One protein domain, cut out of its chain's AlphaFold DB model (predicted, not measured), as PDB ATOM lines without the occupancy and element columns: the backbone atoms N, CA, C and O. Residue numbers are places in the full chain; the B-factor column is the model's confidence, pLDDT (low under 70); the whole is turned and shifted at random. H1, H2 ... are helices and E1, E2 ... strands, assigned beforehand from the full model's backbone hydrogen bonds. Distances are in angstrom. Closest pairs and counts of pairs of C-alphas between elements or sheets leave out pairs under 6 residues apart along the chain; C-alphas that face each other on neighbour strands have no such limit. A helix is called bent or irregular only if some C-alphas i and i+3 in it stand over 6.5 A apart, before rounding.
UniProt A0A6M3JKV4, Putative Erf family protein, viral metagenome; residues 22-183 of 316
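What this domain is: This is residues 22 to 183 of the 316 residues of the protein "Putative Erf family protein" of viral metagenome (UniProt A0A6M3JKV4). A long helical arm reaches out from a small body: H2 makes the arm, and H1 folds back beside its far end as a hairpin. The body is a twisted three-stranded sheet with H4 slantwise over one face and H3 beside edge strand E1; residues 55 to 66 of H2 meet this sheet, and the long link of residues 67 to 93 loops out toward the end of the longest axis opposite H1. The printed part has 162 residues, with four named helices and three named strands in the order H1 H2 H3 E1 E2 E3 H4, a mixed class; the sheet, E1 E2 E3, is antiparallel. It is only just loose, close to extended, with a radius of gyration of the C-alphas of 22.5 A and spans of 82 by 40 by 21 A.

How they stand to each other: Start with H1, residues 23 to 32, and H2, residues 37 to 66: this helical hairpin only just touches, with 3 pairs of C-alphas within 8 A, the closest being Val 27 and Ile 40 at 7.0 A, at a shallow tilt of 23 degrees, opposite ways. Next come H3, residues 94 to 107, and the meander E1, residues 110 to 119, E2, residues 122 to 131, and E3, residues 136 to 143, each strand the antiparallel neighbour of the one before. Look for N 113 and O 128, 2.9 A apart, in the hairpin E1 and E2, and N 127 and O 139, 2.9 A, in the hairpin E2 and E3. The closest C-alphas of H2 and E2 are those of Phe 59 and His 131, 5.7 A. H4, residues 155 to 175, lies over E1, E2 and E3 at a height over the sheet of 8.0 A, slantwise at 35 degrees to E3 on the local plane; its closest C-alpha pair with E2 is Thr 170 and Cys 127, 5.5 A. H3 touches H4 with residues 94 to 97 alone, the closest C-alphas being those of Leu 94 and Ala 168, 5.7 A. H1 is apart from H3 and H4. In H1, H2 and H4 every O i to N i+4 pair is within hydrogen-bond range; in H3, 8 of 10 are.

Where its parts are: Find C-alpha 23 at (4.745, -28.612, -27.142), where H1 begins its 14.4 A. H2 runs 43.0 A from C-alpha 37 at (17.245, -34.153, -21.536). H3 spans 20.4 A and is only just irregular: C-alphas 100 and 103 are 6.7 A apart. E1, E2 and E3 measure 29.5 A, 29.3 A and 23.6 A. H4, 30.5 A, ends at C-alpha 175, (-21.023, -48.486, -34.350).

The domain as a whole: The C-alphas farthest apart are those of Gly 34 and Gly 85, 82.6 A. The printed part has no cut. The links H2 to H3 and E3 to H4 are long. Expect pLDDT under 70 at residues 22 to 23, 81, 149 to 151 and 178 to 183.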
ATOM      1  N   GLN A  22       2.544 -24.345 -27.360       59.75
ATOM      2  CA  GLN A  22       2.899 -25.400 -28.295       59.75
ATOM      3  C   GLN A  22       3.893 -26.340 -27.597       59.75
ATOM      4  O   GLN A  22       4.772 -25.856 -26.885       59.75
ATOM      5  N   PRO A  23       3.840 -27.665 -27.808       64.69
ATOM      6  CA  PRO A  23       4.745 -28.612 -27.142       64.69
ATOM      7  C   PRO A  23       6.234 -28.226 -27.246       64.69
ATOM      8  O   PRO A  23       7.022 -28.462 -26.332       64.69
ATOM      9  N   THR A  24       6.612 -27.541 -28.328       71.19
ATOM     10  CA  THR A  24       7.952 -26.988 -28.552       71.19
ATOM     11  C   THR A  24       8.333 -25.850 -27.598       71.19
ATOM     12  O   THR A  24       9.500 -25.765 -27.219       71.19
ATOM     13  N   SER A  25       7.401 -24.996 -27.158       73.38
ATOM     14  CA  SER A  25       7.695 -23.914 -26.204       73.38
ATOM     15  C   SER A  25       7.979 -24.450 -24.804       73.38
ATOM     16  O   SER A  25       8.883 -23.953 -24.136       73.38
ATOM     17  N   ILE A  26       7.281 -25.513 -24.396       73.69
ATOM     18  CA  ILE A  26       7.491 -26.185 -23.106       73.69
ATOM     19  C   ILE A  26       8.861 -26.874 -23.081       73.69
ATOM     20  O   ILE A  26       9.609 -26.732 -22.112       73.69
ATOM     21  N   VAL A  27       9.230 -27.560 -24.168       78.12
ATOM     22  CA  VAL A  27      10.549 -28.203 -24.307       78.12
ATOM     23  C   VAL A  27      11.672 -27.164 -24.305       78.12
ATOM     24  O   VAL A  27      12.638 -27.308 -23.559       78.12
ATOM     25  N   MET A  28      11.532 -26.075 -25.066       77.25
ATOM     26  CA  MET A  28      12.531 -24.997 -25.095       77.25
ATOM     27  C   MET A  28      12.663 -24.288 -23.741       77.25
ATOM     28  O   MET A  28      13.777 -23.980 -23.312       77.25
ATOM     29  N   ALA A  29      11.556 -24.080 -23.026       80.56
ATOM     30  CA  ALA A  29      11.574 -23.532 -21.675       80.56
ATOM     31  C   ALA A  29      12.234 -24.489 -20.667       80.56
ATOM     32  O   ALA A  29      12.947 -24.031 -19.774       80.56
ATOM     33  N   ALA A  30      12.038 -25.804 -20.806       79.38
ATOM     34  CA  ALA A  30      12.680 -26.804 -19.956       79.38
ATOM     35  C   ALA A  30      14.198 -26.876 -20.200       79.38
ATOM     36  O   ALA A  30      14.977 -26.862 -19.246       79.38
ATOM     37  N   ILE A  31      14.632 -26.838 -21.463       81.50
ATOM     38  CA  ILE A  31      16.056 -26.762 -21.822       81.50
ATOM     39  C   ILE A  31      16.671 -25.464 -21.279       81.50
ATOM     40  O   ILE A  31      17.712 -25.499 -20.625       81.50
ATOM     41  N   SER A  32      16.001 -24.321 -21.464       83.44
ATOM     42  CA  SER A  32      16.470 -23.023 -20.955       83.44
ATOM     43  C   SER A  32      16.546 -22.956 -19.428       83.44
ATOM     44  O   SER A  32      17.331 -22.171 -18.898       83.44
ATOM     45  N   LYS A  33      15.731 -23.740 -18.715       87.00
ATOM     46  CA  LYS A  33      15.756 -23.853 -17.249       87.00
ATOM     47  C   LYS A  33      16.763 -24.894 -16.741       87.00
ATOM     48  O   LYS A  33      16.889 -25.048 -15.531       87.00
ATOM     49  N   GLY A  34      17.485 -25.572 -17.637       86.62
ATOM     50  CA  GLY A  34      18.541 -26.523 -17.291       86.62
ATOM     51  C   GLY A  34      18.040 -27.903 -16.860       86.62
ATOM     52  O   GLY A  34      18.751 -28.597 -16.136       86.62
ATOM     53  N   TYR A  35      16.831 -28.305 -17.262       88.12
ATOM     54  CA  TYR A  35      16.360 -29.670 -17.019       88.12
ATOM     55  C   TYR A  35      17.143 -30.681 -17.869       88.12
ATOM     56  O   TYR A  35      17.455 -30.425 -19.031       88.12
ATOM     57  N   ASP A  36      17.439 -31.840 -17.280       88.75
ATOM     58  CA  ASP A  36      18.122 -32.954 -17.944       88.75
ATOM     59  C   ASP A  36      17.315 -33.455 -19.164       88.75
ATOM     60  O   ASP A  36      16.116 -33.724 -19.016       88.75
ATOM     61  N   PRO A  37      17.925 -33.621 -20.355       86.50
ATOM     62  CA  PRO A  37      17.245 -34.153 -21.536       86.50
ATOM     63  C   PRO A  37      16.484 -35.463 -21.291       86.50
ATOM     64  O   PRO A  37      15.361 -35.604 -21.774       86.50
ATOM     65  N   ALA A  38      17.025 -36.380 -20.480       87.88
ATOM     66  CA  ALA A  38      16.347 -37.640 -20.165       87.88
ATOM     67  C   ALA A  38      15.093 -37.444 -19.286       87.88
ATOM     68  O   ALA A  38      14.156 -38.244 -19.326       87.88
ATOM     69  N   PHE A  39      15.045 -36.378 -18.483       86.62
ATOM     70  CA  PHE A  39      13.845 -35.995 -17.740       86.62
ATOM     71  C   PHE A  39      12.787 -35.377 -18.664       86.62
ATOM     72  O   PHE A  39      11.604 -35.685 -18.524       86.62
ATOM     73  N   ILE A  40      13.205 -34.552 -19.632       86.94
ATOM     74  CA  ILE A  40      12.307 -33.946 -20.626       86.94
ATOM     75  C   ILE A  40      11.639 -35.032 -21.478       86.94
ATOM     76  O   ILE A  40      10.419 -35.010 -21.624       86.94
ATOM     77  N   GLU A  41      12.407 -36.011 -21.960       88.75
ATOM     78  CA  GLU A  41      11.888 -37.171 -22.700       88.75
ATOM     79  C   GLU A  41      10.816 -37.920 -21.891       88.75
ATOM     80  O   GLU A  41       9.687 -38.076 -22.350       88.75
ATOM     81  N   LYS A  42      11.096 -38.253 -20.622       89.50
ATOM     82  CA  LYS A  42      10.113 -38.903 -19.734       89.50
ATOM     83  C   LYS A  42       8.837 -38.084 -19.533       89.50
ATOM     84  O   LYS A  42       7.754 -38.659 -19.400       89.50
ATOM     85  N   MET A  43       8.951 -36.759 -19.461       86.75
ATOM     86  CA  MET A  43       7.792 -35.873 -19.330       86.75
ATOM     87  C   MET A  43       6.974 -35.814 -20.622       86.75
ATOM     88  O   MET A  43       5.746 -35.798 -20.545       86.75
ATOM     89  N   MET A  44       7.624 -35.839 -21.788       88.00
ATOM     90  CA  MET A  44       6.949 -35.936 -23.085       88.00
ATOM     91  C   MET A  44       6.229 -37.277 -23.240       88.00
ATOM     92  O   MET A  44       5.052 -37.287 -23.591       88.00
ATOM     93  N   ASP A  45       6.867 -38.386 -22.865       91.00
ATOM     94  CA  ASP A  45       6.242 -39.714 -22.872       91.00
ATOM     95  C   ASP A  45       5.036 -39.790 -21.928       91.00
ATOM     96  O   ASP A  45       4.030 -40.448 -22.209       91.00
ATOM     97  N   LEU A  46       5.128 -39.152 -20.756       91.31
ATOM     98  CA  LEU A  46       4.003 -39.048 -19.829       91.31
ATOM     99  C   LEU A  46       2.871 -38.202 -20.425       91.31
ATOM    100  O   LEU A  46       1.709 -38.588 -20.305       91.31
ATOM    101  N   ALA A  47       3.198 -37.086 -21.079       88.12
ATOM    102  CA  ALA A  47       2.223 -36.228 -21.741       88.12
ATOM    103  C   ALA A  47       1.505 -36.964 -22.884       88.12
ATOM    104  O   ALA A  47       0.277 -36.967 -22.909       88.12
ATOM    105  N   GLU A  48       2.235 -37.672 -23.750       90.38
ATOM    106  CA  GLU A  48       1.655 -38.458 -24.845       90.38
ATOM    107  C   GLU A  48       0.746 -39.578 -24.312       90.38
ATOM    108  O   GLU A  48      -0.355 -39.799 -24.820       90.38
ATOM    109  N   ARG A  49       1.156 -40.279 -23.245       91.31
ATOM    110  CA  ARG A  49       0.309 -41.300 -22.597       91.31
ATOM    111  C   ARG A  49      -0.954 -40.703 -21.987       91.31
ATOM    112  O   ARG A  49      -2.018 -41.325 -22.072       91.31
ATOM    113  N   ASN A  50      -0.851 -39.524 -21.378       90.19
ATOM    114  CA  ASN A  50      -2.007 -38.816 -20.843       90.19
ATOM    115  C   ASN A  50      -2.947 -38.391 -21.974       90.19
ATOM    116  O   ASN A  50      -4.135 -38.679 -21.891       90.19
ATOM    117  N   GLU A  51      -2.430 -37.817 -23.062       92.00
ATOM    118  CA  GLU A  51      -3.224 -37.434 -24.234       92.00
ATOM    119  C   GLU A  51      -3.934 -38.642 -24.859       92.00
ATOM    120  O   GLU A  51      -5.145 -38.597 -25.068       92.00
ATOM    121  N   LYS A  52      -3.234 -39.770 -25.047       92.56
ATOM    122  CA  LYS A  52      -3.842 -41.034 -25.508       92.56
ATOM    123  C   LYS A  52      -4.951 -41.515 -24.573       92.56
ATOM    124  O   LYS A  52      -5.995 -41.982 -25.029       92.56
ATOM    125  N   THR A  53      -4.743 -41.400 -23.263       93.44
ATOM    126  CA  THR A  53      -5.740 -41.797 -22.257       93.44
ATOM    127  C   THR A  53      -6.971 -40.895 -22.309       93.44
ATOM    128  O   THR A  53      -8.096 -41.396 -22.290       93.44
ATOM    129  N   GLU A  54      -6.782 -39.581 -22.420       93.44
ATOM    130  CA  GLU A  54      -7.873 -38.613 -22.545       93.44
ATOM    131  C   GLU A  54      -8.628 -38.776 -23.871       93.44
ATOM    132  O   GLU A  54      -9.860 -38.811 -23.874       93.44
ATOM    133  N   ALA A  55      -7.922 -39.000 -24.982       95.06
ATOM    134  CA  ALA A  55      -8.523 -39.303 -26.278       95.06
ATOM    135  C   ALA A  55      -9.396 -40.566 -26.218       95.06
ATOM    136  O   ALA A  55     -10.514 -40.573 -26.743       95.06
ATOM    137  N   ARG A  56      -8.921 -41.616 -25.532       96.06
ATOM    138  CA  ARG A  56      -9.665 -42.865 -25.331       96.06
ATOM    139  C   ARG A  56     -10.906 -42.674 -24.457       96.06
ATOM    140  O   ARG A  56     -11.975 -43.170 -24.807       96.06
ATOM    141  N   LYS A  57     -10.802 -41.934 -23.346       95.75
ATOM    142  CA  LYS A  57     -11.965 -41.586 -22.506       95.75
ATOM    143  C   LYS A  57     -13.004 -40.800 -23.305       95.75
ATOM    144  O   LYS A  57     -14.184 -41.136 -23.273       95.75
ATOM    145  N   ALA A  58     -12.562 -39.789 -24.050       95.56
ATOM    146  CA  ALA A  58     -13.441 -38.963 -24.866       95.56
ATOM    147  C   ALA A  58     -14.133 -39.770 -25.973       95.56
ATOM    148  O   ALA A  58     -15.325 -39.579 -26.195       95.56
ATOM    149  N   PHE A  59     -13.424 -40.711 -26.605       96.81
ATOM    150  CA  PHE A  59     -14.016 -41.646 -27.561       96.81
ATOM    151  C   PHE A  59     -15.152 -42.459 -26.930       96.81
ATOM    152  O   PHE A  59     -16.256 -42.472 -27.469       96.81
ATOM    153  N   TYR A  60     -14.930 -43.105 -25.779       94.62
ATOM    154  CA  TYR A  60     -15.986 -43.919 -25.163       94.62
ATOM    155  C   TYR A  60     -17.163 -43.080 -24.667       94.62
ATOM    156  O   TYR A  60     -18.299 -43.536 -24.769       94.62
ATOM    157  N   ASN A  61     -16.919 -41.854 -24.200       95.19
ATOM    158  CA  ASN A  61     -17.992 -40.918 -23.864       95.19
ATOM    159  C   ASN A  61     -18.823 -40.560 -25.107       95.19
ATOM    160  O   ASN A  61     -20.044 -40.670 -25.066       95.19
ATOM    161  N   ALA A  62     -18.173 -40.224 -26.228       94.56
ATOM    162  CA  ALA A  62     -18.851 -39.920 -27.489       94.56
ATOM    163  C   ALA A  62     -19.667 -41.113 -28.011       94.56
ATOM    164  O   ALA A  62     -20.811 -40.947 -28.430       94.56
ATOM    165  N   VAL A  63     -19.116 -42.330 -27.938       91.75
ATOM    166  CA  VAL A  63     -19.830 -43.561 -28.314       91.75
ATOM    167  C   VAL A  63     -21.013 -43.827 -27.381       91.75
ATOM    168  O   VAL A  63     -22.080 -44.228 -27.845       91.75
ATOM    169  N   ALA A  64     -20.859 -43.610 -26.074       91.75
ATOM    170  CA  ALA A  64     -21.951 -43.762 -25.116       91.75
ATOM    171  C   ALA A  64     -23.072 -42.743 -25.366       91.75
ATOM    172  O   ALA A  64     -24.243 -43.110 -25.307       91.75
ATOM    173  N   ASP A  65     -22.727 -41.493 -25.681       91.50
ATOM    174  CA  ASP A  65     -23.695 -40.446 -26.010       91.50
ATOM    175  C   ASP A  65     -24.438 -40.741 -27.314       91.50
ATOM    176  O   ASP A  65     -25.667 -40.667 -27.337       91.50
ATOM    177  N   PHE A  66     -23.724 -41.185 -28.350       91.00
ATOM    178  CA  PHE A  66     -24.320 -41.644 -29.605       91.00
ATOM    179  C   PHE A  66     -25.359 -42.756 -29.375       91.00
ATOM    180  O   PHE A  66     -26.473 -42.712 -29.900       91.00
ATOM    181  N   LYS A  67     -25.036 -43.728 -28.514       86.62
ATOM    182  CA  LYS A  67     -25.922 -44.858 -28.190       86.62
ATOM    183  C   LYS A  67     -27.168 -44.481 -27.383       86.62
ATOM    184  O   LYS A  67     -28.059 -45.315 -27.262       86.62
ATOM    185  N   LYS A  68     -27.276 -43.261 -26.839       87.88
ATOM    186  CA  LYS A  68     -28.493 -42.818 -26.126       87.88
ATOM    187  C   LYS A  68     -29.667 -42.578 -27.070       87.88
ATOM    188  O   LYS A  68     -30.814 -42.718 -26.656       87.88
ATOM    189  N   LYS A  69     -29.390 -42.182 -28.314       83.25
ATOM    190  CA  LYS A  69     -30.411 -41.886 -29.322       83.25
ATOM    191  C   LYS A  69     -29.952 -42.384 -30.698       83.25
ATOM    192  O   LYS A  69     -29.713 -41.569 -31.591       83.25
ATOM    193  N   PRO A  70     -29.794 -43.709 -30.869       79.31
ATOM    194  CA  PRO A  70     -29.344 -44.255 -32.135       79.31
ATOM    195  C   PRO A  70     -30.401 -43.972 -33.216       79.31
ATOM    196  O   PRO A  70     -31.598 -44.129 -32.953       79.31
ATOM    197  N   PRO A  71     -29.996 -43.537 -34.420       84.12
ATOM    198  CA  PRO A  71     -30.927 -43.372 -35.524       84.12
ATOM    199  C   PRO A  71     -31.457 -44.737 -35.976       84.12
ATOM    200  O   PRO A  71     -30.709 -45.710 -36.063       84.12
ATOM    201  N   GLU A  72     -32.748 -44.800 -36.290       83.69
ATOM    202  CA  GLU A  72     -33.367 -45.998 -36.851       83.69
ATOM    203  C   GLU A  72     -33.113 -46.069 -38.362       83.69
ATOM    204  O   GLU A  72     -33.312 -45.088 -39.083       83.69
ATOM    205  N   VAL A  73     -32.675 -47.232 -38.850       84.31
ATOM    206  CA  VAL A  73     -32.392 -47.459 -40.273       84.31
ATOM    207  C   VAL A  73     -33.352 -48.502 -40.827       84.31
ATOM    208  O   VAL A  73     -33.241 -49.686 -40.521       84.31
ATOM    209  N   LEU A  74     -34.274 -48.055 -41.677       84.88
ATOM    210  CA  LEU A  74     -35.292 -48.903 -42.299       84.88
ATOM    211  C   LEU A  74     -34.799 -49.531 -43.608       84.88
ATOM    212  O   LEU A  74     -33.978 -48.951 -44.320       84.88
ATOM    213  N   LYS A  75     -35.343 -50.702 -43.961       85.00
ATOM    214  CA  LYS A  75     -35.065 -51.389 -45.234       85.00
ATOM    215  C   LYS A  75     -35.528 -50.545 -46.430       85.00
ATOM    216  O   LYS A  75     -36.676 -50.112 -46.479       85.00
ATOM    217  N   ASP A  76     -34.655 -50.353 -47.420       86.50
ATOM    218  CA  ASP A  76     -34.895 -49.487 -48.589       86.50
ATOM    219  C   ASP A  76     -34.778 -50.206 -49.940       86.50
ATOM    220  O   ASP A  76     -35.190 -49.657 -50.965       86.50
ATOM    221  N   LYS A  77     -34.231 -51.428 -49.977       82.31
ATOM    222  CA  LYS A  77     -34.056 -52.185 -51.223       82.31
ATOM    223  C   LYS A  77     -34.655 -53.573 -51.165       82.31
ATOM    224  O   LYS A  77     -34.653 -54.222 -50.132       82.31
ATOM    225  N   GLU A  78     -35.115 -54.036 -52.320       82.88
ATOM    226  CA  GLU A  78     -35.621 -55.388 -52.521       82.88
ATOM    227  C   GLU A  78     -34.531 -56.287 -53.119       82.88
ATOM    228  O   GLU A  78     -33.846 -55.916 -54.078       82.88
ATOM    229  N   ASN A  79     -34.369 -57.483 -52.562       78.19
ATOM    230  CA  ASN A  79     -33.507 -58.526 -53.087       78.19
ATOM    231  C   ASN A  79     -34.307 -59.440 -54.020       78.19
ATOM    232  O   ASN A  79     -34.881 -60.448 -53.607       78.19
ATOM    233  N   THR A  80     -34.297 -59.103 -55.308       77.00
ATOM    234  CA  THR A  80     -35.062 -59.803 -56.350       77.00
ATOM    235  C   THR A  80     -34.697 -61.278 -56.520       77.00
ATOM    236  O   THR A  80     -35.488 -62.029 -57.078       77.00
ATOM    237  N   GLN A  81     -33.527 -61.717 -56.042       68.06
ATOM    238  CA  GLN A  81     -33.129 -63.130 -56.091       68.06
ATOM    239  C   GLN A  81     -33.851 -63.978 -55.038       68.06
ATOM    240  O   GLN A  81     -34.016 -65.182 -55.225       68.06
ATOM    241  N   PHE A  82     -34.264 -63.355 -53.933       70.25
ATOM    242  CA  PHE A  82     -34.882 -64.032 -52.795       70.25
ATOM    243  C   PHE A  82     -36.354 -63.653 -52.607       70.25
ATOM    244  O   PHE A  82     -37.073 -64.370 -51.911       70.25
ATOM    245  N   SER A  83     -36.828 -62.588 -53.260       76.38
ATOM    246  CA  SER A  83     -38.258 -62.303 -53.378       76.38
ATOM    247  C   SER A  83     -38.986 -63.463 -54.066       76.38
ATOM    248  O   SER A  83     -38.576 -63.929 -55.131       76.38
ATOM    249  N   LYS A  84     -40.081 -63.942 -53.465       73.00
ATOM    250  CA  LYS A  84     -40.904 -65.048 -53.985       73.00
ATOM    251  C   LYS A  84     -42.375 -64.644 -54.004       73.00
ATOM    252  O   LYS A  84     -42.982 -64.477 -52.947       73.00
ATOM    253  N   GLY A  85     -42.954 -64.556 -55.203       75.12
ATOM    254  CA  GLY A  85     -44.339 -64.117 -55.382       75.12
ATOM    255  C   GLY A  85     -44.550 -62.734 -54.766       75.12
ATOM    256  O   GLY A  85     -43.778 -61.819 -55.036       75.12
ATOM    257  N   ASP A  86     -45.540 -62.612 -53.884       74.38
ATOM    258  CA  ASP A  86     -45.858 -61.356 -53.192       74.38
ATOM    259  C   ASP A  86     -44.934 -61.048 -51.998       74.38
ATOM    260  O   ASP A  86     -44.974 -59.947 -51.444       74.38
ATOM    261  N   LYS A  87     -44.080 -61.995 -51.580       74.38
ATOM    262  CA  LYS A  87     -43.136 -61.786 -50.473       74.38
ATOM    263  C   LYS A  87     -41.839 -61.170 -50.987       74.38
ATOM    264  O   LYS A  87     -41.043 -61.837 -51.652       74.38
ATOM    265  N   LYS A  88     -41.619 -59.906 -50.628       77.81
ATOM    266  CA  LYS A  88     -40.426 -59.133 -50.982       77.81
ATOM    267  C   LYS A  88     -39.338 -59.290 -49.928       77.81
ATOM    268  O   LYS A  88     -39.549 -58.945 -48.767       77.81
ATOM    269  N   ALA A  89     -38.166 -59.770 -50.335       79.75
ATOM    270  CA  ALA A  89     -37.007 -59.875 -49.452       79.75
ATOM    271  C   ALA A  89     -36.322 -58.505 -49.343       79.75
ATOM    272  O   ALA A  89     -35.454 -58.170 -50.145       79.75
ATOM    273  N   MET A  90     -36.756 -57.677 -48.396       81.31
ATOM    274  CA  MET A  90     -36.247 -56.313 -48.235       81.31
ATOM    275  C   MET A  90     -34.971 -56.282 -47.375       81.31
ATOM    276  O   MET A  90     -34.869 -57.012 -46.393       81.31
ATOM    277  N   TYR A  91     -34.018 -55.412 -47.709       80.94
ATOM    278  CA  TYR A  91     -32.762 -55.210 -46.984       80.94
ATOM    279  C   TYR A  91     -32.386 -53.724 -46.900       80.94
ATOM    280  O   TYR A  91     -32.853 -52.896 -47.690       80.94
ATOM    281  N   VAL A  92     -31.527 -53.390 -45.933       86.38
ATOM    282  CA  VAL A  92     -30.928 -52.058 -45.790       86.38
ATOM    283  C   VAL A  92     -29.726 -51.951 -46.723       86.38
ATOM    284  O   VAL A  92     -28.773 -52.726 -46.642       86.38
ATOM    285  N   SER A  93     -29.741 -50.983 -47.631       88.00
ATOM    286  CA  SER A  93     -28.609 -50.715 -48.500       88.00
ATOM    287  C   SER A  93     -27.499 -49.981 -47.748       88.00
ATOM    288  O   SER A  93     -27.756 -49.096 -46.935       88.00
ATOM    289  N   LEU A  94     -26.240 -50.279 -48.089       88.75
ATOM    290  CA  LEU A  94     -25.080 -49.582 -47.520       88.75
ATOM    291  C   LEU A  94     -25.191 -48.051 -47.665       88.75
ATOM    292  O   LEU A  94     -24.793 -47.311 -46.774       88.75
ATOM    293  N   GLY A  95     -25.747 -47.567 -48.780       89.38
ATOM    294  CA  GLY A  95     -25.943 -46.134 -49.000       89.38
ATOM    295  C   GLY A  95     -26.923 -45.514 -48.003       89.38
ATOM    296  O   GLY A  95     -26.648 -44.439 -47.474       89.38
ATOM    297  N   ASN A  96     -28.033 -46.199 -47.723       89.75
ATOM    298  CA  ASN A  96     -29.015 -45.766 -46.733       89.75
ATOM    299  C   ASN A  96     -28.447 -45.820 -45.308       89.75
ATOM    300  O   ASN A  96     -28.553 -44.842 -44.567       89.75
ATOM    301  N   LEU A  97     -27.753 -46.911 -44.970       89.00
ATOM    302  CA  LEU A  97     -27.064 -47.095 -43.692       89.00
ATOM    303  C   LEU A  97     -26.104 -45.931 -43.401       89.00
ATOM    304  O   LEU A  97     -26.243 -45.223 -42.404       89.00
ATOM    305  N   VAL A  98     -25.176 -45.665 -44.323       90.88
ATOM    306  CA  VAL A  98     -24.151 -44.625 -44.159       90.88
ATOM    307  C   VAL A  98     -24.763 -43.224 -44.145       90.88
ATOM    308  O   VAL A  98     -24.388 -42.401 -43.312       90.88
ATOM    309  N   LYS A  99     -25.722 -42.938 -45.035       92.31
ATOM    310  CA  LYS A  99     -26.377 -41.622 -45.108       92.31
ATOM    311  C   LYS A  99     -27.164 -41.295 -43.837       92.31
ATOM    312  O   LYS A  99     -27.225 -40.128 -43.461       92.31
ATOM    313  N   THR A 100     -27.749 -42.305 -43.201       91.12
ATOM    314  CA  THR A 100     -28.558 -42.138 -41.990       91.12
ATOM    315  C   THR A 100     -27.688 -41.994 -40.743       91.12
ATOM    316  O   THR A 100     -27.963 -41.150 -39.896       91.12
ATOM    317  N   ILE A 101     -26.608 -42.774 -40.641       91.62
ATOM    318  CA  ILE A 101     -25.803 -42.859 -39.414       91.62
ATOM    319  C   ILE A 101     -24.688 -41.804 -39.357       91.62
ATOM    320  O   ILE A 101     -24.419 -41.269 -38.282       91.62
ATOM    321  N   ASN A 102     -24.055 -41.454 -40.482       92.56
ATOM    322  CA  ASN A 102     -22.928 -40.510 -40.479       92.56
ATOM    323  C   ASN A 102     -23.245 -39.131 -39.869       92.56
ATOM    324  O   ASN A 102     -22.388 -38.622 -39.147       92.56
ATOM    325  N   PRO A 103     -24.418 -38.510 -40.109       93.94
ATOM    326  CA  PRO A 103     -24.764 -37.250 -39.453       93.94
ATOM    327  C   PRO A 103     -24.784 -37.376 -37.925       93.94
ATOM    328  O   PRO A 103     -24.178 -36.555 -37.244       93.94
ATOM    329  N   ALA A 104     -25.382 -38.452 -37.402       92.94
ATOM    330  CA  ALA A 104     -25.449 -38.715 -35.967       92.94
ATOM    331  C   ALA A 104     -24.062 -38.996 -35.360       92.94
ATOM    332  O   ALA A 104     -23.756 -38.518 -34.272       92.94
ATOM    333  N   LEU A 105     -23.177 -39.706 -36.070       94.50
ATOM    334  CA  LEU A 105     -21.775 -39.854 -35.651       94.50
ATOM    335  C   LEU A 105     -21.053 -38.497 -35.606       94.50
ATOM    336  O   LEU A 105     -20.330 -38.204 -34.650       94.50
ATOM    337  N   GLY A 106     -21.288 -37.653 -36.614       94.69
ATOM    338  CA  GLY A 106     -20.681 -36.331 -36.734       94.69
ATOM    339  C   GLY A 106     -21.026 -35.390 -35.578       94.69
ATOM    340  O   GLY A 106     -20.144 -34.667 -35.113       94.69
ATOM    341  N   GLU A 107     -22.257 -35.444 -35.056       94.81
ATOM    342  CA  GLU A 107     -22.684 -34.669 -33.875       94.81
ATOM    343  C   GLU A 107     -21.815 -34.949 -32.639       94.81
ATOM    344  O   GLU A 107     -21.546 -34.048 -31.841       94.81
ATOM    345  N   HIS A 108     -21.296 -36.173 -32.521       95.00
ATOM    346  CA  HIS A 108     -20.418 -36.600 -31.430       95.00
ATOM    347  C   HIS A 108     -18.925 -36.573 -31.799       95.00
ATOM    348  O   HIS A 108     -18.088 -37.057 -31.040       95.00
ATOM    349  N   GLY A 109     -18.556 -36.001 -32.952       96.00
ATOM    350  CA  GLY A 109     -17.162 -35.941 -33.405       96.00
ATOM    351  C   GLY A 109     -16.571 -37.306 -33.770       96.00
ATOM    352  O   GLY A 109     -15.349 -37.473 -33.702       96.00
ATOM    353  N   LEU A 110     -17.425 -38.269 -34.123       96.62
ATOM    354  CA  LEU A 110     -17.057 -39.596 -34.603       96.62
ATOM    355  C   LEU A 110     -17.111 -39.637 -36.135       96.62
ATOM    356  O   LEU A 110     -17.951 -38.999 -36.769       96.62
ATOM    357  N   SER A 111     -16.216 -40.410 -36.741       96.50
ATOM    358  CA  SER A 111     -16.151 -40.617 -38.187       96.50
ATOM    359  C   SER A 111     -15.764 -42.054 -38.494       96.50
ATOM    360  O   SER A 111     -14.890 -42.610 -37.828       96.50
ATOM    361  N   ALA A 112     -16.394 -42.649 -39.502       95.88
ATOM    362  CA  ALA A 112     -16.085 -43.998 -39.947       95.88
ATOM    363  C   ALA A 112     -15.363 -43.992 -41.296       95.88
ATOM    364  O   ALA A 112     -15.723 -43.253 -42.215       95.88
ATOM    365  N   SER A 113     -14.374 -44.866 -41.434       96.56
ATOM    366  CA  SER A 113     -13.673 -45.122 -42.689       96.56
ATOM    367  C   SER A 113     -13.498 -46.620 -42.917       96.56
ATOM    368  O   SER A 113     -13.660 -47.424 -42.000       96.56
ATOM    369  N   TRP A 114     -13.186 -47.003 -44.156       97.62
ATOM    370  CA  TRP A 114     -12.894 -48.391 -44.500       97.62
ATOM    371  C   TRP A 114     -11.544 -48.506 -45.182       97.62
ATOM    372  O   TRP A 114     -11.231 -47.741 -46.094       97.62
ATOM    373  N   GLU A 115     -10.813 -49.533 -44.787       97.62
ATOM    374  CA  GLU A 115      -9.643 -50.056 -45.471       97.62
ATOM    375  C   GLU A 115     -10.025 -51.396 -46.102       97.62
ATOM    376  O   GLU A 115     -10.758 -52.189 -45.506       97.62
ATOM    377  N   ILE A 116      -9.606 -51.609 -47.349       96.38
ATOM    378  CA  ILE A 116      -9.943 -52.809 -48.116       96.38
ATOM    379  C   ILE A 116      -8.640 -53.426 -48.582       96.38
ATOM    380  O   ILE A 116      -7.879 -52.798 -49.317       96.38
ATOM    381  N   GLU A 117      -8.436 -54.675 -48.202       95.38
ATOM    382  CA  GLU A 117      -7.306 -55.481 -48.622       95.38
ATOM    383  C   GLU A 117      -7.820 -56.665 -49.437       95.38
ATOM    384  O   GLU A 117      -8.829 -57.295 -49.107       95.38
ATOM    385  N   GLN A 118      -7.118 -56.974 -50.521       90.38
ATOM    386  CA  GLN A 118      -7.400 -58.146 -51.334       90.38
ATOM    387  C   GLN A 118      -6.131 -58.987 -51.420       90.38
ATOM    388  O   GLN A 118      -5.148 -58.567 -52.029       90.38
ATOM    389  N   ALA A 119      -6.168 -60.175 -50.820       86.00
ATOM    390  CA  ALA A 119      -5.076 -61.137 -50.858       86.00
ATOM    391  C   ALA A 119      -5.598 -62.456 -51.432       86.00
ATOM    392  O   ALA A 119      -6.550 -63.040 -50.917       86.00
ATOM    393  N   GLU A 120      -4.982 -62.918 -52.522       83.38
ATOM    394  CA  GLU A 120      -5.368 -64.144 -53.230       83.38
ATOM    395  C   GLU A 120      -6.866 -64.192 -53.605       83.38
ATOM    396  O   GLU A 120      -7.305 -63.524 -54.543       83.38
ATOM    397  N   LYS A 121      -7.651 -65.003 -52.879       85.69
ATOM    398  CA  LYS A 121      -9.098 -65.208 -53.031       85.69
ATOM    399  C   LYS A 121      -9.890 -64.754 -51.804       85.69
ATOM    400  O   LYS A 121     -11.048 -65.138 -51.672       85.69
ATOM    401  N   ILE A 122      -9.288 -63.968 -50.918       93.25
ATOM    402  CA  ILE A 122      -9.937 -63.418 -49.730       93.25
ATOM    403  C   ILE A 122      -9.958 -61.896 -49.835       93.25
ATOM    404  O   ILE A 122      -8.982 -61.243 -50.210       93.25
ATOM    405  N   ILE A 123     -11.119 -61.337 -49.522       94.94
ATOM    406  CA  ILE A 123     -11.344 -59.905 -49.419       94.94
ATOM    407  C   ILE A 123     -11.487 -59.605 -47.939       94.94
ATOM    408  O   ILE A 123     -12.355 -60.173 -47.278       94.94
ATOM    409  N   LYS A 124     -10.653 -58.705 -47.436       97.12
ATOM    410  CA  LYS A 124     -10.676 -58.229 -46.061       97.12
ATOM    411  C   LYS A 124     -11.112 -56.773 -46.052       97.12
ATOM    412  O   LYS A 124     -10.631 -55.958 -46.840       97.12
ATOM    413  N   VAL A 125     -12.049 -56.448 -45.175       96.88
ATOM    414  CA  VAL A 125     -12.516 -55.080 -44.962       96.88
ATOM    415  C   VAL A 125     -12.373 -54.757 -43.489       96.88
ATOM    416  O   VAL A 125     -12.896 -55.473 -42.637       96.88
ATOM    417  N   THR A 126     -11.692 -53.656 -43.206       97.94
ATOM    418  CA  THR A 126     -11.542 -53.101 -41.865       97.94
ATOM    419  C   THR A 126     -12.316 -51.796 -41.801       97.94
ATOM    420  O   THR A 126     -11.974 -50.845 -42.503       97.94
ATOM    421  N   CYS A 127     -13.365 -51.732 -40.982       97.69
ATOM    422  CA  CYS A 127     -14.034 -50.474 -40.663       97.69
ATOM    423  C   CYS A 127     -13.405 -49.872 -39.410       97.69
ATOM    424  O   CYS A 127     -13.296 -50.548 -38.388       97.69
ATOM    425  N   ARG A 128     -12.996 -48.606 -39.489       97.94
ATOM    426  CA  ARG A 128     -12.396 -47.853 -38.387       97.94
ATOM    427  C   ARG A 128     -13.332 -46.732 -37.969       97.94
ATOM    428  O   ARG A 128     -13.696 -45.909 -38.803       97.94
ATOM    429  N   LEU A 129     -13.664 -46.677 -36.683       97.38
ATOM    430  CA  LEU A 129     -14.375 -45.567 -36.062       97.38
ATOM    431  C   LEU A 129     -13.366 -44.694 -35.315       97.38
ATOM    432  O   LEU A 129     -12.754 -45.133 -34.344       97.38
ATOM    433  N   SER A 130     -13.195 -43.461 -35.774       97.31
ATOM    434  CA  SER A 130     -12.235 -42.493 -35.246       97.31
ATOM    435  C   SER A 130     -12.956 -41.350 -34.547       97.31
ATOM    436  O   SER A 130     -13.973 -40.861 -35.034       97.31
ATOM    437  N   HIS A 131     -12.402 -40.880 -33.434       97.75
ATOM    438  CA  HIS A 131     -12.853 -39.669 -32.756       97.75
ATOM    439  C   HIS A 131     -11.925 -38.493 -33.076       97.75
ATOM    440  O   HIS A 131     -10.721 -38.668 -33.268       97.75
ATOM    441  N   ARG A 132     -12.465 -37.270 -33.075       96.62
ATOM    442  CA  ARG A 132     -11.714 -36.030 -33.361       96.62
ATOM    443  C   ARG A 132     -10.479 -35.789 -32.479       96.62
ATOM    444  O   ARG A 132      -9.611 -35.025 -32.872       96.62
ATOM    445  N   PHE A 133     -10.401 -36.425 -31.306       93.25
ATOM    446  CA  PHE A 133      -9.231 -36.356 -30.416       93.25
ATOM    447  C   PHE A 133      -8.182 -37.454 -30.665       93.25
ATOM    448  O   PHE A 133      -7.252 -37.589 -29.884       93.25
ATOM    449  N   GLY A 134      -8.308 -38.241 -31.736       91.62
ATOM    450  CA  GLY A 134      -7.228 -39.107 -32.227       91.62
ATOM    451  C   GLY A 134      -7.293 -40.577 -31.807       91.62
ATOM    452  O   GLY A 134      -6.543 -41.382 -32.354       91.62
ATOM    453  N   HIS A 135      -8.202 -40.974 -30.907       96.69
ATOM    454  CA  HIS A 135      -8.450 -42.401 -30.638       96.69
ATOM    455  C   HIS A 135      -9.317 -43.021 -31.739       96.69
ATOM    456  O   HIS A 135     -10.229 -42.373 -32.261       96.69
ATOM    457  N   SER A 136      -9.058 -44.287 -32.067       96.50
ATOM    458  CA  SER A 136      -9.881 -45.058 -32.999       96.50
ATOM    459  C   SER A 136      -9.982 -46.519 -32.577       96.50
ATOM    460  O   SER A 136      -9.037 -47.068 -32.015       96.50
ATOM    461  N   GLU A 137     -11.110 -47.143 -32.893       95.94
ATOM    462  CA  GLU A 137     -11.341 -48.585 -32.775       95.94
ATOM    463  C   GLU A 137     -11.656 -49.137 -34.170       95.94
ATOM    464  O   GLU A 137     -12.142 -48.403 -35.036       95.94
ATOM    465  N   ALA A 138     -11.375 -50.416 -34.417       97.06
ATOM    466  CA  ALA A 138     -11.612 -51.020 -35.722       97.06
ATOM    467  C   ALA A 138     -12.176 -52.438 -35.618       97.06
ATOM    468  O   ALA A 138     -11.831 -53.192 -34.710       97.06
ATOM    469  N   VAL A 139     -13.019 -52.795 -36.586       96.31
ATOM    470  CA  VAL A 139     -13.544 -54.148 -36.779       96.31
ATOM    471  C   VAL A 139     -13.163 -54.617 -38.172       96.31
ATOM    472  O   VAL A 139     -13.417 -53.925 -39.160       96.31
ATOM    473  N   THR A 140     -12.583 -55.809 -38.246       96.75
ATOM    474  CA  THR A 140     -12.163 -56.439 -39.496       96.75
ATOM    475  C   THR A 140     -12.977 -57.697 -39.743       96.75
ATOM    476  O   THR A 140     -13.147 -58.517 -38.844       96.75
ATOM    477  N   MET A 141     -13.454 -57.860 -40.974       94.56
ATOM    478  CA  MET A 141     -14.090 -59.087 -41.450       94.56
ATOM    479  C   MET A 141     -13.517 -59.468 -42.811       94.56
ATOM    480  O   MET A 141     -13.098 -58.605 -43.586       94.56
ATOM    481  N   GLU A 142     -13.519 -60.761 -43.110       95.69
ATOM    482  CA  GLU A 142     -13.009 -61.285 -44.370       95.69
ATOM    483  C   GLU A 142     -13.923 -62.361 -44.953       95.69
ATOM    484  O   GLU A 142     -14.579 -63.105 -44.224       95.69
ATOM    485  N   ALA A 143     -13.995 -62.414 -46.281       90.31
ATOM    486  CA  ALA A 143     -14.801 -63.383 -47.012       90.31
ATOM    487  C   ALA A 143     -14.246 -63.611 -48.429       90.31
ATOM    488  O   ALA A 143     -13.598 -62.720 -48.994       90.31
ATOM    489  N   PRO A 144     -14.499 -64.782 -49.040       93.44
ATOM    490  CA  PRO A 144     -14.201 -64.997 -50.449       93.44
ATOM    491  C   PRO A 144     -15.151 -64.192 -51.359       93.44
ATOM    492  O   PRO A 144     -16.241 -63.818 -50.921       93.44
ATOM    493  N   PRO A 145     -14.791 -63.956 -52.638       89.81
ATOM    494  CA  PRO A 145     -15.694 -63.373 -53.621       89.81
ATOM    495  C   PRO A 145     -17.036 -64.110 -53.705       89.81
ATOM    496  O   PRO A 145     -17.087 -65.331 -53.847       89.81
ATOM    497  N   ASP A 146     -18.125 -63.348 -53.675       85.38
ATOM    498  CA  ASP A 146     -19.497 -63.832 -53.763       85.38
ATOM    499  C   ASP A 146     -19.811 -64.410 -55.150       85.38
ATOM    500  O   ASP A 146     -20.081 -63.682 -56.108       85.38
ATOM    501  N   THR A 147     -19.819 -65.738 -55.238       82.81
ATOM    502  CA  THR A 147     -20.123 -66.499 -56.458       82.81
ATOM    503  C   THR A 147     -21.621 -66.761 -56.666       82.81
ATOM    504  O   THR A 147     -22.000 -67.446 -57.622       82.81
ATOM    505  N   SER A 148     -22.504 -66.207 -55.821       71.75
ATOM    506  CA  SER A 148     -23.954 -66.327 -56.016       71.75
ATOM    507  C   SER A 148     -24.374 -65.738 -57.369       71.75
ATOM    508  O   SER A 148     -23.902 -64.677 -57.780       71.75
ATOM    509  N   GLY A 149     -25.252 -66.429 -58.099       64.38
ATOM    510  CA  GLY A 149     -25.622 -66.063 -59.475       64.38
ATOM    511  C   GLY A 149     -24.822 -66.775 -60.575       64.38
ATOM    512  O   GLY A 149     -25.018 -66.474 -61.752       64.38
ATOM    513  N   GLY A 150     -23.957 -67.736 -60.224       64.88
ATOM    514  CA  GLY A 150     -23.307 -68.640 -61.178       64.88
ATOM    515  C   GLY A 150     -22.522 -67.905 -62.271       64.88
ATOM    516  O   GLY A 150     -21.802 -66.946 -61.997       64.88
ATOM    517  N   ASN A 151     -22.691 -68.324 -63.529       61.53
ATOM    518  CA  ASN A 151     -21.983 -67.757 -64.687       61.53
ATOM    519  C   ASN A 151     -22.417 -66.323 -65.058       61.53
ATOM    520  O   ASN A 151     -21.884 -65.753 -66.008       61.53
ATOM    521  N   SER A 152     -23.391 -65.737 -64.355       70.50
ATOM    522  CA  SER A 152     -23.943 -64.418 -64.683       70.50
ATOM    523  C   SER A 152     -23.204 -63.250 -64.021       70.50
ATOM    524  O   SER A 152     -23.412 -62.111 -64.437       70.50
ATOM    525  N   LYS A 153     -22.342 -63.495 -63.019       76.06
ATOM    526  CA  LYS A 153     -21.504 -62.453 -62.397       76.06
ATOM    527  C   LYS A 153     -20.066 -62.522 -62.904       76.06
ATOM    528  O   LYS A 153     -19.417 -63.562 -62.811       76.06
ATOM    529  N   THR A 154     -19.533 -61.389 -63.353       85.44
ATOM    530  CA  THR A 154     -18.098 -61.258 -63.649       85.44
ATOM    531  C   THR A 154     -17.277 -61.269 -62.350       85.44
ATOM    532  O   THR A 154     -17.789 -60.834 -61.314       85.44
ATOM    533  N   PRO A 155     -15.997 -61.694 -62.359       86.50
ATOM    534  CA  PRO A 155     -15.166 -61.731 -61.147       86.50
ATOM    535  C   PRO A 155     -15.148 -60.409 -60.360       86.50
ATOM    536  O   PRO A 155     -15.226 -60.401 -59.133       86.50
ATOM    537  N   ILE A 156     -15.147 -59.269 -61.056       88.69
ATOM    538  CA  ILE A 156     -15.201 -57.948 -60.416       88.69
ATOM    539  C   ILE A 156     -16.542 -57.676 -59.714       88.69
ATOM    540  O   ILE A 156     -16.573 -57.029 -58.667       88.69
ATOM    541  N   GLN A 157     -17.659 -58.187 -60.241       86.44
ATOM    542  CA  GLN A 157     -18.971 -58.076 -59.598       86.44
ATOM    543  C   GLN A 157     -19.060 -58.945 -58.339       86.44
ATOM    544  O   GLN A 157     -19.666 -58.517 -57.355       86.44
ATOM    545  N   GLN A 158     -18.427 -60.121 -58.346       87.44
ATOM    546  CA  GLN A 158     -18.322 -60.997 -57.172       87.44
ATOM    547  C   GLN A 158     -17.539 -60.299 -56.046       87.44
ATOM    548  O   GLN A 158     -18.012 -60.194 -54.911       87.44
ATOM    549  N   ILE A 159     -16.389 -59.701 -56.382       90.12
ATOM    550  CA  ILE A 159     -15.588 -58.900 -55.442       90.12
ATOM    551  C   ILE A 159     -16.402 -57.719 -54.900       90.12
ATOM    552  O   ILE A 159     -16.513 -57.543 -53.690       90.12
ATOM    553  N   LYS A 160     -17.033 -56.930 -55.780       89.62
ATOM    554  CA  LYS A 160     -17.812 -55.743 -55.386       89.62
ATOM    555  C   LYS A 160     -18.987 -56.079 -54.461       89.62
ATOM    556  O   LYS A 160     -19.271 -55.309 -53.539       89.62
ATOM    557  N   SER A 161     -19.660 -57.202 -54.709       86.38
ATOM    558  CA  SER A 161     -20.767 -57.681 -53.869       86.38
ATOM    559  C   SER A 161     -20.266 -57.999 -52.459       86.38
ATOM    560  O   SER A 161     -20.795 -57.467 -51.487       86.38
ATOM    561  N   THR A 162     -19.159 -58.740 -52.366       89.44
ATOM    562  CA  THR A 162     -18.500 -59.085 -51.093       89.44
ATOM    563  C   THR A 162     -18.061 -57.846 -50.320       89.44
ATOM    564  O   THR A 162     -18.394 -57.697 -49.149       89.44
ATOM    565  N   VAL A 163     -17.379 -56.904 -50.983       93.50
ATOM    566  CA  VAL A 163     -16.933 -55.646 -50.360       93.50
ATOM    567  C   VAL A 163     -18.113 -54.870 -49.781       93.50
ATOM    568  O   VAL A 163     -18.003 -54.300 -48.702       93.50
ATOM    569  N   THR A 164     -19.246 -54.833 -50.483       91.12
ATOM    570  CA  THR A 164     -20.430 -54.094 -50.024       91.12
ATOM    571  C   THR A 164     -21.034 -54.729 -48.772       91.12
ATOM    572  O   THR A 164     -21.350 -54.000 -47.834       91.12
ATOM    573  N   TYR A 165     -21.132 -56.060 -48.732       89.69
ATOM    574  CA  TYR A 165     -21.591 -56.793 -47.549       89.69
ATOM    575  C   TYR A 165     -20.658 -56.600 -46.353       89.69
ATOM    576  O   TYR A 165     -21.107 -56.190 -45.285       89.69
ATOM    577  N   LEU A 166     -19.353 -56.811 -46.543       93.44
ATOM    578  CA  LEU A 166     -18.374 -56.653 -45.469       93.44
ATOM    579  C   LEU A 166     -18.338 -55.216 -44.932       93.44
ATOM    580  O   LEU A 166     -18.204 -55.019 -43.727       93.44
ATOM    581  N   LYS A 167     -18.509 -54.200 -45.790       94.69
ATOM    582  CA  LYS A 167     -18.608 -52.797 -45.354       94.69
ATOM    583  C   LYS A 167     -19.799 -52.544 -44.436       94.69
ATOM    584  O   LYS A 167     -19.626 -51.836 -43.451       94.69
ATOM    585  N   ALA A 168     -20.970 -53.092 -44.758       91.81
ATOM    586  CA  ALA A 168     -22.161 -52.940 -43.924       91.81
ATOM    587  C   ALA A 168     -21.969 -53.637 -42.568       91.81
ATOM    588  O   ALA A 168     -22.058 -52.980 -41.535       91.81
ATOM    589  N   ALA A 169     -21.570 -54.912 -42.583       91.25
ATOM    590  CA  ALA A 169     -21.400 -55.714 -41.371       91.25
ATOM    591  C   ALA A 169     -20.338 -55.139 -40.413       91.25
ATOM    592  O   ALA A 169     -20.558 -55.034 -39.205       91.25
ATOM    593  N   THR A 170     -19.188 -54.709 -40.943       94.69
ATOM    594  CA  THR A 170     -18.131 -54.079 -40.129       94.69
ATOM    595  C   THR A 170     -18.556 -52.719 -39.573       94.69
ATOM    596  O   THR A 170     -18.176 -52.379 -38.453       94.69
ATOM    597  N   PHE A 171     -19.364 -51.953 -40.311       93.56
ATOM    598  CA  PHE A 171     -19.874 -50.654 -39.867       93.56
ATOM    599  C   PHE A 171     -20.922 -50.782 -38.758       93.56
ATOM    600  O   PHE A 171     -20.840 -50.081 -37.750       93.56
ATOM    601  N   GLU A 172     -21.864 -51.712 -38.896       90.25
ATOM    602  CA  GLU A 172     -22.824 -52.066 -37.842       90.25
ATOM    603  C   GLU A 172     -22.093 -52.524 -36.575       90.25
ATOM    604  O   GLU A 172     -22.320 -51.994 -35.485       90.25
ATOM    605  N   SER A 173     -21.105 -53.406 -36.742       90.75
ATOM    606  CA  SER A 173     -20.290 -53.919 -35.638       90.75
ATOM    607  C   SER A 173     -19.517 -52.817 -34.907       90.75
ATOM    608  O   SER A 173     -19.530 -52.775 -33.677       90.75
ATOM    609  N   VAL A 174     -18.854 -51.903 -35.632       91.50
ATOM    610  CA  VAL A 174     -18.040 -50.848 -34.998       91.50
ATOM    611  C   VAL A 174     -18.900 -49.755 -34.356       91.50
ATOM    612  O   VAL A 174     -18.513 -49.184 -33.338       91.50
ATOM    613  N   THR A 175     -20.079 -49.468 -34.916       89.12
ATOM    614  CA  THR A 175     -21.023 -48.486 -34.350       89.12
ATOM    615  C   THR A 175     -21.874 -49.077 -33.223       89.12
ATOM    616  O   THR A 175     -22.461 -48.334 -32.433       89.12
ATOM    617  N   GLY A 176     -21.899 -50.408 -33.089       83.00
ATOM    618  CA  GLY A 176     -22.754 -51.115 -32.138       83.00
ATOM    619  C   GLY A 176     -24.236 -50.947 -32.461       83.00
ATOM    620  O   GLY A 176     -25.056 -50.944 -31.544       83.00
ATOM    621  N   LEU A 177     -24.554 -50.744 -33.739       77.81
ATOM    622  CA  LEU A 177     -25.913 -50.685 -34.245       77.81
ATOM    623  C   LEU A 177     -26.288 -52.052 -34.801       77.81
ATOM    624  O   LEU A 177     -25.527 -52.656 -35.548       77.81
ATOM    625  N   ALA A 178     -27.490 -52.499 -34.471       65.44
ATOM    626  CA  ALA A 178     -28.185 -53.520 -35.229       65.44
ATOM    627  C   ALA A 178     -29.209 -52.774 -36.090       65.44
ATOM    628  O   ALA A 178     -29.993 -51.991 -35.542       65.44
ATOM    629  N   ALA A 179     -29.199 -52.955 -37.418       57.16
ATOM    630  CA  ALA A 179     -30.318 -52.500 -38.247       57.16
ATOM    631  C   ALA A 179     -31.626 -53.018 -37.620       57.16
ATOM    632  O   ALA A 179     -31.631 -54.113 -37.066       57.16
ATOM    633  N   SER A 180     -32.716 -52.248 -37.640       47.66
ATOM    634  CA  SER A 180     -33.886 -52.476 -36.769       47.66
ATOM    635  C   SER A 180     -34.618 -53.817 -36.960       47.66
ATOM    636  O   SER A 180     -35.435 -54.172 -36.117       47.66
ATOM    637  N   ASP A 181     -34.247 -54.611 -37.970       45.53
ATOM    638  CA  ASP A 181     -34.692 -55.999 -38.168       45.53
ATOM    639  C   ASP A 181     -33.648 -57.075 -37.814       45.53
ATOM    640  O   ASP A 181     -33.992 -58.245 -37.772       45.53
ATOM    641  N   ALA A 182     -32.397 -56.728 -37.500       41.12
ATOM    642  CA  ALA A 182     -31.378 -57.680 -37.037       41.12
ATOM    643  C   ALA A 182     -31.611 -58.164 -35.585       41.12
ATOM    644  O   ALA A 182     -30.868 -59.002 -35.087       41.12
ATOM    645  N   ASN A 183     -32.653 -57.654 -34.909       37.84
ATOM    646  CA  ASN A 183     -33.201 -58.213 -33.662       37.84
ATOM    647  C   ASN A 183     -34.459 -59.073 -33.885       37.84
ATOM    648  O   ASN A 183     -35.034 -59.583 -32.925       37.84
TER     649      ASN A 183